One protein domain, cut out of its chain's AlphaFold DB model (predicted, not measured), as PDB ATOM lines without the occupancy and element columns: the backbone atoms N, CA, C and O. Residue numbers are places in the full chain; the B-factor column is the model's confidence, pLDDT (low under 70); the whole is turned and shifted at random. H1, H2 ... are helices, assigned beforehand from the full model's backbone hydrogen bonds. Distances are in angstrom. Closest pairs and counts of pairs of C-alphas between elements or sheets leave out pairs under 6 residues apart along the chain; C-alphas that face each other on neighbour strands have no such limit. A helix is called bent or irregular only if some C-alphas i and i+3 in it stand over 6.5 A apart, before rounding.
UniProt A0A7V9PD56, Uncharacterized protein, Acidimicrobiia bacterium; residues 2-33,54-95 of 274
ATOM      1  N   THR A   2     -29.716 -33.275  -7.962       78.94
ATOM      2  CA  THR A   2     -29.669 -32.059  -8.796       78.94
ATOM      3  C   THR A   2     -30.779 -31.971  -9.852       78.94
ATOM      4  O   THR A   2     -31.396 -30.923  -9.989       78.94
ATOM      5  N   VAL A   3     -31.107 -33.070 -10.539       73.44
ATOM      6  CA  VAL A   3     -32.114 -33.074 -11.625       73.44
ATOM      7  C   VAL A   3     -33.522 -32.719 -11.129       73.44
ATOM      8  O   VAL A   3     -34.225 -31.930 -11.755       73.44
ATOM      9  N   LEU A   4     -33.923 -33.247  -9.969       79.50
ATOM     10  CA  LEU A   4     -35.246 -32.987  -9.397       79.50
ATOM     11  C   LEU A   4     -35.388 -31.529  -8.938       79.50
ATOM     12  O   LEU A   4     -36.434 -30.924  -9.143       79.50
ATOM     13  N   ALA A   5     -34.321 -30.934  -8.396       83.12
ATOM     14  CA  ALA A   5     -34.312 -29.517  -8.037       83.12
ATOM     15  C   ALA A   5     -34.449 -28.612  -9.274       83.12
ATOM     16  O   ALA A   5     -35.220 -27.656  -9.246       83.12
ATOM     17  N   VAL A   6     -33.766 -28.943 -10.375       80.31
ATOM     18  CA  VAL A   6     -33.869 -28.189 -11.636       80.31
ATOM     19  C   VAL A   6     -35.285 -28.264 -12.212       80.31
ATOM     20  O   VAL A   6     -35.836 -27.235 -12.594       80.31
ATOM     21  N   LEU A   7     -35.914 -29.444 -12.202       78.81
ATOM     22  CA  LEU A   7     -37.299 -29.610 -12.659       78.81
ATOM     23  C   LEU A   7     -38.297 -28.812 -11.816       78.81
ATOM     24  O   LEU A   7     -39.182 -28.165 -12.372       78.81
ATOM     25  N   VAL A   8     -38.141 -28.812 -10.490       84.38
ATOM     26  CA  VAL A   8     -39.018 -28.048  -9.589       84.38
ATOM     27  C   VAL A   8     -38.872 -26.544  -9.825       84.38
ATOM     28  O   VAL A   8     -39.880 -25.843  -9.911       84.38
ATOM     29  N   VAL A   9     -37.644 -26.044  -9.987       85.31
ATOM     30  CA  VAL A   9     -37.393 -24.623 -10.279       85.31
ATOM     31  C   VAL A   9     -37.960 -24.237 -11.645       85.31
ATOM     32  O   VAL A   9     -38.596 -23.192 -11.768       85.31
ATOM     33  N   TRP A  10     -37.791 -25.091 -12.657       87.06
ATOM     34  CA  TRP A  10     -38.321 -24.841 -13.996       87.06
ATOM     35  C   TRP A  10     -39.855 -24.817 -14.007       87.06
ATOM     36  O   TRP A  10     -40.458 -23.898 -14.561       87.06
ATOM     37  N   PHE A  11     -40.493 -25.765 -13.316       85.06
ATOM     38  CA  PHE A  11     -41.948 -25.806 -13.184       85.06
ATOM     39  C   PHE A  11     -42.485 -24.586 -12.425       85.06
ATOM     40  O   PHE A  11     -43.459 -23.968 -12.854       85.06
ATOM     41  N   ALA A  12     -41.821 -24.185 -11.337       84.56
ATOM     42  CA  ALA A  12     -42.189 -22.995 -10.577       84.56
ATOM     43  C   ALA A  12     -42.065 -21.713 -11.416       84.56
ATOM     44  O   ALA A  12     -42.953 -20.862 -11.365       84.56
ATOM     45  N   ALA A  13     -41.011 -21.590 -12.229       81.88
ATOM     46  CA  ALA A  13     -40.822 -20.452 -13.126       81.88
ATOM     47  C   ALA A  13     -41.886 -20.406 -14.236       81.88
ATOM     48  O   ALA A  13     -42.475 -19.351 -14.477       81.88
ATOM     49  N   GLY A  14     -42.190 -21.546 -14.868       80.19
ATOM     50  CA  GLY A  14     -43.239 -21.636 -15.887       80.19
ATOM     51  C   GLY A  14     -44.628 -21.310 -15.330       80.19
ATOM     52  O   GLY A  14     -45.395 -20.572 -15.953       80.19
ATOM     53  N   PHE A  15     -44.925 -21.792 -14.121       82.31
ATOM     54  CA  PHE A  15     -46.187 -21.522 -13.430       82.31
ATOM     55  C   PHE A  15     -46.312 -20.051 -13.011       82.31
ATOM     56  O   PHE A  15     -47.348 -19.421 -13.226       82.31
ATOM     57  N   ALA A  16     -45.240 -19.459 -12.479       82.31
ATOM     58  CA  ALA A  16     -45.214 -18.038 -12.144       82.31
ATOM     59  C   ALA A  16     -45.407 -17.161 -13.392       82.31
ATOM     60  O   ALA A  16     -46.190 -16.213 -13.356       82.31
ATOM     61  N   ALA A  17     -44.769 -17.511 -14.514       75.06
ATOM     62  CA  ALA A  17     -44.933 -16.802 -15.778       75.06
ATOM     63  C   ALA A  17     -46.374 -16.888 -16.309       75.06
ATOM     64  O   ALA A  17     -46.910 -15.886 -16.775       75.06
ATOM     65  N   THR A  18     -47.045 -18.038 -16.186       76.62
ATOM     66  CA  THR A  18     -48.460 -18.167 -16.589       76.62
ATOM     67  C   THR A  18     -49.401 -17.375 -15.686       76.62
ATOM     68  O   THR A  18     -50.342 -16.760 -16.189       76.62
ATOM     69  N   LEU A  19     -49.144 -17.326 -14.377       84.81
ATOM     70  CA  LEU A  19     -49.932 -16.505 -13.452       84.81
ATOM     71  C   LEU A  19     -49.730 -15.001 -13.674       84.81
ATOM     72  O   LEU A  19     -50.699 -14.248 -13.601       84.81
ATOM     73  N   LEU A  20     -48.506 -14.566 -13.979       85.44
ATOM     74  CA  LEU A  20     -48.219 -13.166 -14.302       85.44
ATOM     75  C   LEU A  20     -48.776 -12.768 -15.668       85.44
ATOM     76  O   LEU A  20     -49.312 -11.673 -15.812       85.44
ATOM     77  N   LEU A  21     -48.672 -13.641 -16.668       77.62
ATOM     78  CA  LEU A  21     -49.051 -13.307 -18.037       77.62
ATOM     79  C   LEU A  21     -50.547 -13.523 -18.306       77.62
ATOM     80  O   LEU A  21     -51.108 -12.853 -19.167       77.62
ATOM     81  N   GLY A  22     -51.224 -14.388 -17.548       83.62
ATOM     82  CA  GLY A  22     -52.650 -14.702 -17.711       83.62
ATOM     83  C   GLY A  22     -53.584 -13.480 -17.705       83.62
ATOM     84  O   GLY A  22     -54.386 -13.334 -18.631       83.62
ATOM     85  N   PRO A  23     -53.481 -12.557 -16.729       82.69
ATOM     86  CA  PRO A  23     -54.294 -11.338 -16.703       82.69
ATOM     87  C   PRO A  23     -54.015 -10.403 -17.887       82.69
ATOM     88  O   PRO A  23     -54.934  -9.769 -18.409       82.69
ATOM     89  N   HIS A  24     -52.759 -10.335 -18.336       77.38
ATOM     90  CA  HIS A  24     -52.349  -9.500 -19.465       77.38
ATOM     91  C   HIS A  24     -52.790 -10.090 -20.807       77.38
ATOM     92  O   HIS A  24     -53.269  -9.352 -21.661       77.38
ATOM     93  N   LEU A  25     -52.719 -11.414 -20.963       71.81
ATOM     94  CA  LEU A  25     -53.240 -12.135 -22.125       71.81
ATOM     95  C   LEU A  25     -54.754 -12.000 -22.230       71.81
ATOM     96  O   LEU A  25     -55.264 -11.839 -23.331       71.81
ATOM     97  N   LYS A  26     -55.474 -12.004 -21.101       74.19
ATOM     98  CA  LYS A  26     -56.918 -11.758 -21.099       74.19
ATOM     99  C   LYS A  26     -57.246 -10.358 -21.629       74.19
ATOM    100  O   LYS A  26     -58.082 -10.238 -22.514       74.19
ATOM    101  N   ARG A  27     -56.535  -9.323 -21.165       73.44
ATOM    102  CA  ARG A  27     -56.712  -7.950 -21.676       73.44
ATOM    103  C   ARG A  27     -56.291  -7.802 -23.138       73.44
ATOM    104  O   ARG A  27     -56.959  -7.105 -23.888       73.44
ATOM    105  N   ALA A  28     -55.212  -8.463 -23.552       70.75
ATOM    106  CA  ALA A  28     -54.763  -8.455 -24.942       70.75
ATOM    107  C   ALA A  28     -55.745  -9.191 -25.867       70.75
ATOM    108  O   ALA A  28     -55.999  -8.731 -26.972       70.75
ATOM    109  N   ALA A  29     -56.339 -10.296 -25.407       66.19
ATOM    110  CA  ALA A  29     -57.360 -11.037 -26.141       66.19
ATOM    111  C   ALA A  29     -58.691 -10.274 -26.212       66.19
ATOM    112  O   ALA A  29     -59.357 -10.330 -27.238       66.19
ATOM    113  N   GLU A  30     -59.066  -9.535 -25.167       70.31
ATOM    114  CA  GLU A  30     -60.223  -8.629 -25.196       70.31
ATOM    115  C   GLU A  30     -59.974  -7.444 -26.144       70.31
ATOM    116  O   GLU A  30     -60.841  -7.116 -26.947       70.31
ATOM    117  N   ALA A  31     -58.768  -6.866 -26.147       66.69
ATOM    118  CA  ALA A  31     -58.390  -5.813 -27.092       66.69
ATOM    119  C   ALA A  31     -58.315  -6.314 -28.548       66.69
ATOM    120  O   ALA A  31     -58.704  -5.600 -29.467       66.69
ATOM    121  N   ALA A  32     -57.850  -7.547 -28.765       62.62
ATOM    122  CA  ALA A  32     -57.797  -8.166 -30.089       62.62
ATOM    123  C   ALA A  32     -59.175  -8.666 -30.564       62.62
ATOM    124  O   ALA A  32     -59.463  -8.630 -31.757       62.62
ATOM    125  N   GLY A  33     -60.039  -9.101 -29.642       54.50
ATOM    126  CA  GLY A  33     -61.394  -9.579 -29.926       54.50
ATOM    127  C   GLY A  33     -62.369  -8.476 -30.340       54.50
ATOM    128  O   GLY A  33     -63.376  -8.774 -30.967       54.50
ATOM    129  N   LEU A  54     -64.429 -27.276 -21.179       65.81
ATOM    130  CA  LEU A  54     -63.374 -27.696 -20.260       65.81
ATOM    131  C   LEU A  54     -62.339 -28.583 -20.968       65.81
ATOM    132  O   LEU A  54     -61.141 -28.374 -20.802       65.81
ATOM    133  N   ARG A  55     -62.796 -29.511 -21.821       69.06
ATOM    134  CA  ARG A  55     -61.924 -30.366 -22.648       69.06
ATOM    135  C   ARG A  55     -61.106 -29.563 -23.653       69.06
ATOM    136  O   ARG A  55     -59.926 -29.842 -23.824       69.06
ATOM    137  N   TRP A  56     -61.706 -28.544 -24.268       72.88
ATOM    138  CA  TRP A  56     -61.005 -27.675 -25.209       72.88
ATOM    139  C   TRP A  56     -59.912 -26.864 -24.506       72.88
ATOM    140  O   TRP A  56     -58.772 -26.858 -24.954       72.88
ATOM    141  N   ARG A  57     -60.218 -26.286 -23.335       72.62
ATOM    142  CA  ARG A  57     -59.233 -25.563 -22.512       72.62
ATOM    143  C   ARG A  57     -58.100 -26.463 -22.018       72.62
ATOM    144  O   ARG A  57     -56.940 -26.058 -22.068       72.62
ATOM    145  N   ALA A  58     -58.424 -27.675 -21.568       64.75
ATOM    146  CA  ALA A  58     -57.427 -28.662 -21.159       64.75
ATOM    147  C   ALA A  58     -56.538 -29.088 -22.339       64.75
ATOM    148  O   ALA A  58     -55.321 -29.164 -22.189       64.75
ATOM    149  N   GLY A  59     -57.126 -29.278 -23.525       68.69
ATOM    150  CA  GLY A  59     -56.399 -29.586 -24.755       68.69
ATOM    151  C   GLY A  59     -55.440 -28.470 -25.164       68.69
ATOM    152  O   GLY A  59     -54.260 -28.730 -25.383       68.69
ATOM    153  N   THR A  60     -55.897 -27.213 -25.185       72.06
ATOM    154  CA  THR A  60     -55.037 -26.074 -25.547       72.06
ATOM    155  C   THR A  60     -53.900 -25.864 -24.555       72.06
ATOM    156  O   THR A  60     -52.773 -25.609 -24.966       72.06
ATOM    157  N   LEU A  61     -54.159 -26.023 -23.252       69.56
ATOM    158  CA  LEU A  61     -53.110 -25.942 -22.232       69.56
ATOM    159  C   LEU A  61     -52.096 -27.080 -22.373       69.56
ATOM    160  O   LEU A  61     -50.901 -26.844 -22.210       69.56
ATOM    161  N   GLY A  62     -52.549 -28.287 -22.726       71.31
ATOM    162  CA  GLY A  62     -51.680 -29.427 -23.011       71.31
ATOM    163  C   GLY A  62     -50.757 -29.178 -24.204       71.31
ATOM    164  O   GLY A  62     -49.550 -29.371 -24.086       71.31
ATOM    165  N   VAL A  63     -51.293 -28.677 -25.320       68.88
ATOM    166  CA  VAL A  63     -50.501 -28.377 -26.526       68.88
ATOM    167  C   VAL A  63     -49.512 -27.238 -26.275       68.88
ATOM    168  O   VAL A  63     -48.340 -27.369 -26.620       68.88
ATOM    169  N   VAL A  64     -49.930 -26.155 -25.613       73.81
ATOM    170  CA  VAL A  64     -49.024 -25.045 -25.268       73.81
ATOM    171  C   VAL A  64     -47.912 -25.519 -24.329       73.81
ATOM    172  O   VAL A  64     -46.751 -25.180 -24.543       73.81
ATOM    173  N   SER A  65     -48.233 -26.356 -23.338       64.38
ATOM    174  CA  SER A  65     -47.230 -26.929 -22.431       64.38
ATOM    175  C   SER A  65     -46.262 -27.868 -23.158       64.38
ATOM    176  O   SER A  65     -45.069 -27.864 -22.862       64.38
ATOM    177  N   LEU A  66     -46.747 -28.637 -24.141       70.81
ATOM    178  CA  LEU A  66     -45.926 -29.515 -24.972       70.81
ATOM    179  C   LEU A  66     -44.965 -28.713 -25.859       70.81
ATOM    180  O   LEU A  66     -43.775 -29.017 -25.894       70.81
ATOM    181  N   VAL A  67     -45.447 -27.670 -26.539       72.69
ATOM    182  CA  VAL A  67     -44.616 -26.810 -27.400       72.69
ATOM    183  C   VAL A  67     -43.571 -26.057 -26.572       72.69
ATOM    184  O   VAL A  67     -42.395 -26.014 -26.938       72.69
ATOM    185  N   LEU A  68     -43.960 -25.520 -25.411       70.88
ATOM    186  CA  LEU A  68     -43.037 -24.804 -24.529       70.88
ATOM    187  C   LEU A  68     -41.999 -25.750 -23.894       70.88
ATOM    188  O   LEU A  68     -40.826 -25.393 -23.778       70.88
ATOM    189  N   GLY A  69     -42.402 -26.974 -23.538       64.38
ATOM    190  CA  GLY A  69     -41.505 -28.003 -23.004       64.38
ATOM    191  C   GLY A  69     -40.526 -28.563 -24.042       64.38
ATOM    192  O   GLY A  69     -39.347 -28.749 -23.741       64.38
ATOM    193  N   THR A  70     -40.978 -28.786 -25.277       60.50
ATOM    194  CA  THR A  70     -40.137 -29.322 -26.365       60.50
ATOM    195  C   THR A  70     -39.129 -28.296 -26.876       60.50
ATOM    196  O   THR A  70     -37.961 -28.637 -27.068       60.50
ATOM    197  N   THR A  71     -39.526 -27.025 -26.989       62.84
ATOM    198  CA  THR A  71     -38.613 -25.933 -27.375       62.84
ATOM    199  C   THR A  71     -37.502 -25.740 -26.334       62.84
ATOM    200  O   THR A  71     -36.343 -25.533 -26.690       62.84
ATOM    201  N   GLY A  72     -37.825 -25.889 -25.043       56.75
ATOM    202  CA  GLY A  72     -36.841 -25.828 -23.959       56.75
ATOM    203  C   GLY A  72     -35.806 -26.960 -23.992       56.75
ATOM    204  O   GLY A  72     -34.640 -26.726 -23.682       56.75
ATOM    205  N   MET A  73     -36.194 -28.171 -24.411       54.44
ATOM    206  CA  MET A  73     -35.259 -29.300 -24.532       54.44
ATOM    207  C   MET A  73     -34.415 -29.270 -25.812       54.44
ATOM    208  O   MET A  73     -33.271 -29.728 -25.784       54.44
ATOM    209  N   ALA A  74     -34.919 -28.695 -26.908       57.31
ATOM    210  CA  ALA A  74     -34.144 -28.528 -28.139       57.31
ATOM    211  C   ALA A  74     -32.934 -27.598 -27.951       57.31
ATOM    212  O   ALA A  74     -31.845 -27.902 -28.431       57.31
ATOM    213  N   ALA A  75     -33.085 -26.525 -27.169       53.56
ATOM    214  CA  ALA A  75     -31.987 -25.607 -26.855       53.56
ATOM    215  C   ALA A  75     -30.890 -26.232 -25.967       53.56
ATOM    216  O   ALA A  75     -29.769 -25.729 -25.930       53.56
ATOM    217  N   ALA A  76     -31.190 -27.329 -25.264       58.22
ATOM    218  CA  ALA A  76     -30.245 -28.023 -24.392       58.22
ATOM    219  C   ALA A  76     -29.437 -29.127 -25.105       58.22
ATOM    220  O   ALA A  76     -28.644 -29.804 -24.455       58.22
ATOM    221  N   GLY A  77     -29.641 -29.342 -26.414       49.28
ATOM    222  CA  GLY A  77     -28.890 -30.331 -27.203       49.28
ATOM    223  C   GLY A  77     -29.077 -31.788 -26.759       49.28
ATOM    224  O   GLY A  77     -28.289 -32.649 -27.137       49.28
ATOM    225  N   ALA A  78     -30.100 -32.073 -25.948       53.59
ATOM    226  CA  ALA A  78     -30.282 -33.353 -25.264       53.59
ATOM    227  C   ALA A  78     -31.543 -34.108 -25.713       53.59
ATOM    228  O   ALA A  78     -32.068 -34.923 -24.955       53.59
ATOM    229  N   LEU A  79     -32.066 -33.837 -26.914       49.78
ATOM    230  CA  LEU A  79     -33.178 -34.615 -27.460       49.78
ATOM    231  C   LEU A  79     -32.635 -35.901 -28.099       49.78
ATOM    232  O   LEU A  79     -31.894 -35.828 -29.078       49.78
ATOM    233  N   PRO A  80     -33.012 -37.089 -27.591       60.59
ATOM    234  CA  PRO A  80     -32.755 -38.336 -28.294       60.59
ATOM    235  C   PRO A  80     -33.426 -38.269 -29.670       60.59
ATOM    236  O   PRO A  80     -34.568 -37.817 -29.758       60.59
ATOM    237  N   GLN A  81     -32.779 -38.775 -30.727       66.81
ATOM    238  CA  GLN A  81     -33.314 -38.795 -32.107       66.81
ATOM    239  C   GLN A  81     -34.777 -39.273 -32.201       66.81
ATOM    240  O   GLN A  81     -35.543 -38.811 -33.042       66.81
ATOM    241  N   ARG A  82     -35.207 -40.147 -31.283       60.03
ATOM    242  CA  ARG A  82     -36.593 -40.632 -31.198       60.03
ATOM    243  C   ARG A  82     -37.619 -39.541 -30.872       60.03
ATOM    244  O   ARG A  82     -38.730 -39.596 -31.381       60.03
ATOM    245  N   ALA A  83     -37.275 -38.550 -30.054       63.06
ATOM    246  CA  ALA A  83     -38.188 -37.461 -29.705       63.06
ATOM    247  C   ALA A  83     -38.354 -36.459 -30.860       63.06
ATOM    248  O   ALA A  83     -39.430 -35.891 -31.039       63.06
ATOM    249  N   GLN A  84     -37.315 -36.301 -31.683       66.19
ATOM    250  CA  GLN A  84     -37.363 -35.486 -32.893       66.19
ATOM    251  C   GLN A  84     -38.314 -36.107 -33.931       66.19
ATOM    252  O   GLN A  84     -39.162 -35.408 -34.478       66.19
ATOM    253  N   ALA A  85     -38.275 -37.434 -34.105       68.31
ATOM    254  CA  ALA A  85     -39.204 -38.155 -34.980       68.31
ATOM    255  C   ALA A  85     -40.678 -37.980 -34.564       68.31
ATOM    256  O   ALA A  85     -41.537 -37.742 -35.411       68.31
ATOM    257  N   VAL A  86     -40.971 -38.023 -33.258       69.00
ATOM    258  CA  VAL A  86     -42.334 -37.799 -32.743       69.00
ATOM    259  C   VAL A  86     -42.783 -36.353 -32.969       69.00
ATOM    260  O   VAL A  86     -43.929 -36.123 -33.346       69.00
ATOM    261  N   ALA A  87     -41.891 -35.374 -32.791       64.31
ATOM    262  CA  ALA A  87     -42.206 -33.974 -33.066       64.31
ATOM    263  C   ALA A  87     -42.546 -33.750 -34.548       64.31
ATOM    264  O   ALA A  87     -43.567 -33.129 -34.845       64.31
ATOM    265  N   HIS A  88     -41.754 -34.314 -35.466       66.75
ATOM    266  CA  HIS A  88     -42.035 -34.248 -36.902       66.75
ATOM    267  C   HIS A  88     -43.358 -34.935 -37.263       66.75
ATOM    268  O   HIS A  88     -44.154 -34.355 -37.994       66.75
ATOM    269  N   GLN A  89     -43.656 -36.105 -36.691       69.62
ATOM    270  CA  GLN A  89     -44.909 -36.822 -36.950       69.62
ATOM    271  C   GLN A  89     -46.150 -36.047 -36.469       69.62
ATOM    272  O   GLN A  89     -47.184 -36.018 -37.140       69.62
ATOM    273  N   VAL A  90     -46.056 -35.389 -35.310       67.50
ATOM    274  CA  VAL A  90     -47.146 -34.559 -34.782       67.50
ATOM    275  C   VAL A  90     -47.325 -33.293 -35.624       67.50
ATOM    276  O   VAL A  90     -48.460 -32.928 -35.920       67.50
ATOM    277  N   LEU A  91     -46.238 -32.647 -36.049       69.12
ATOM    278  CA  LEU A  91     -46.290 -31.451 -36.900       69.12
ATOM    279  C   LEU A  91     -46.851 -31.750 -38.299       69.12
ATOM    280  O   LEU A  91     -47.667 -30.973 -38.799       69.12
ATOM    281  N   ASP A  92     -46.505 -32.905 -38.869       69.75
ATOM    282  CA  ASP A  92     -47.031 -33.378 -40.154       69.75
ATOM    283  C   ASP A  92     -48.542 -33.662 -40.078       69.75
ATOM    284  O   ASP A  92     -49.314 -33.256 -40.944       69.75
ATOM    285  N   THR A  93     -49.008 -34.223 -38.955       62.97
ATOM    286  CA  THR A  93     -50.448 -34.435 -38.703       62.97
ATOM    287  C   THR A  93     -51.232 -33.114 -38.623       62.97
ATOM    288  O   THR A  93     -52.425 -33.076 -38.921       62.97
ATOM    289  N   VAL A  94     -50.573 -32.017 -38.236       62.09
ATOM    290  CA  VAL A  94     -51.165 -30.667 -38.172       62.09
ATOM    291  C   VAL A  94     -50.972 -29.899 -39.495       62.09
ATOM    292  O   VAL A  94     -51.490 -28.795 -39.650       62.09
ATOM    293  N   GLY A  95     -50.278 -30.482 -40.482       54.47
ATOM    294  CA  GLY A  95     -50.015 -29.869 -41.789       54.47
ATOM    295  C   GLY A  95     -48.968 -28.753 -41.753       54.47
ATOM    296  O   GLY A  95     -48.897 -27.945 -42.680       54.47
TER     297      GLY A  95
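AT A GLANCE: This is residues 2 to 33 and 54 to 95 of the 274 residues of an uncharacterized protein of Acidimicrobiia bacterium (UniProt A0A7V9PD56). Three helices make a loose, open frame: the long helix H1, bent into two arms, runs along one side, and H2 and H3, joined by residues 75 to 80, make a V on the other, with H2 lying between H1 and H3. The space between H1 and the V is empty, and the chain is cut between H1 and H2. The printed part has 74 residues, with three named helices in the order H1, H2, H3 and no named strand; the class is all helix. The whole is loose, with a radius of gyration of the C-alphas of 15.3 A, and the C-alphas span 41 by 37 by 22 A.

HOW THE PARTS SIT: Begin with the longest helix, H1, residues 2 to 33. By its hydrogen bonds it was assigned as one helix, but it is bent: look at C-alphas 20 and 23, which are 6.8 A apart. Its arms, H1a at residues 2 to 20 and H1b at residues 23 to 33, stand at a steep tilt of 48 degrees. Residues 2 to 13 and 15 to 33 of H1 stand free. Go on across the cut to H2, residues 54 to 74, which is apart from both H1a and H1b. Beyond it is H3, residues 81 to 93, which is also apart from both arms. H2 and H3 are near each other, with 7 pairs of C-alphas within 10 A and the closest at 8.4 A. Residues 54 to 64 of H2 and residues 88 to 95, of which 88 to 93 belong to H3, stand free. In H1a, H1b, H2 and H3 every O i to N i+4 pair is within hydrogen-bond range.

IN THESE COORDINATES: Find C-alpha 2 at (-29.669, -32.059, -8.796); from there H1a runs 27.0 A to C-alpha 20. After residues 21 and 22, which belong to neither arm, H1b runs 15.1 A from Pro 23 to Gly 33. Look next at C-alpha 54, at (-63.374, -27.696, -20.260), where H2 begins; it runs 30.3 A to Ala 74. H3 runs 18.9 A from Gln 81 to Thr 93, whose C-alpha is at (-50.448, -34.435, -38.703).

THE WHOLE: The two C-alphas farthest apart are those of Thr 2 and Gly 33, at 44.3 A. Residues 34 to 53 are not printed, and C-alphas 33 and 54 are 20.6 A apart across this cut. The link from H2 to H3, of 6 residues, is short but not tight. The mean pLDDT of the printed part is 70.1; 38 printed residues are under 70, among them residues 31 to 33 and 69 to 95.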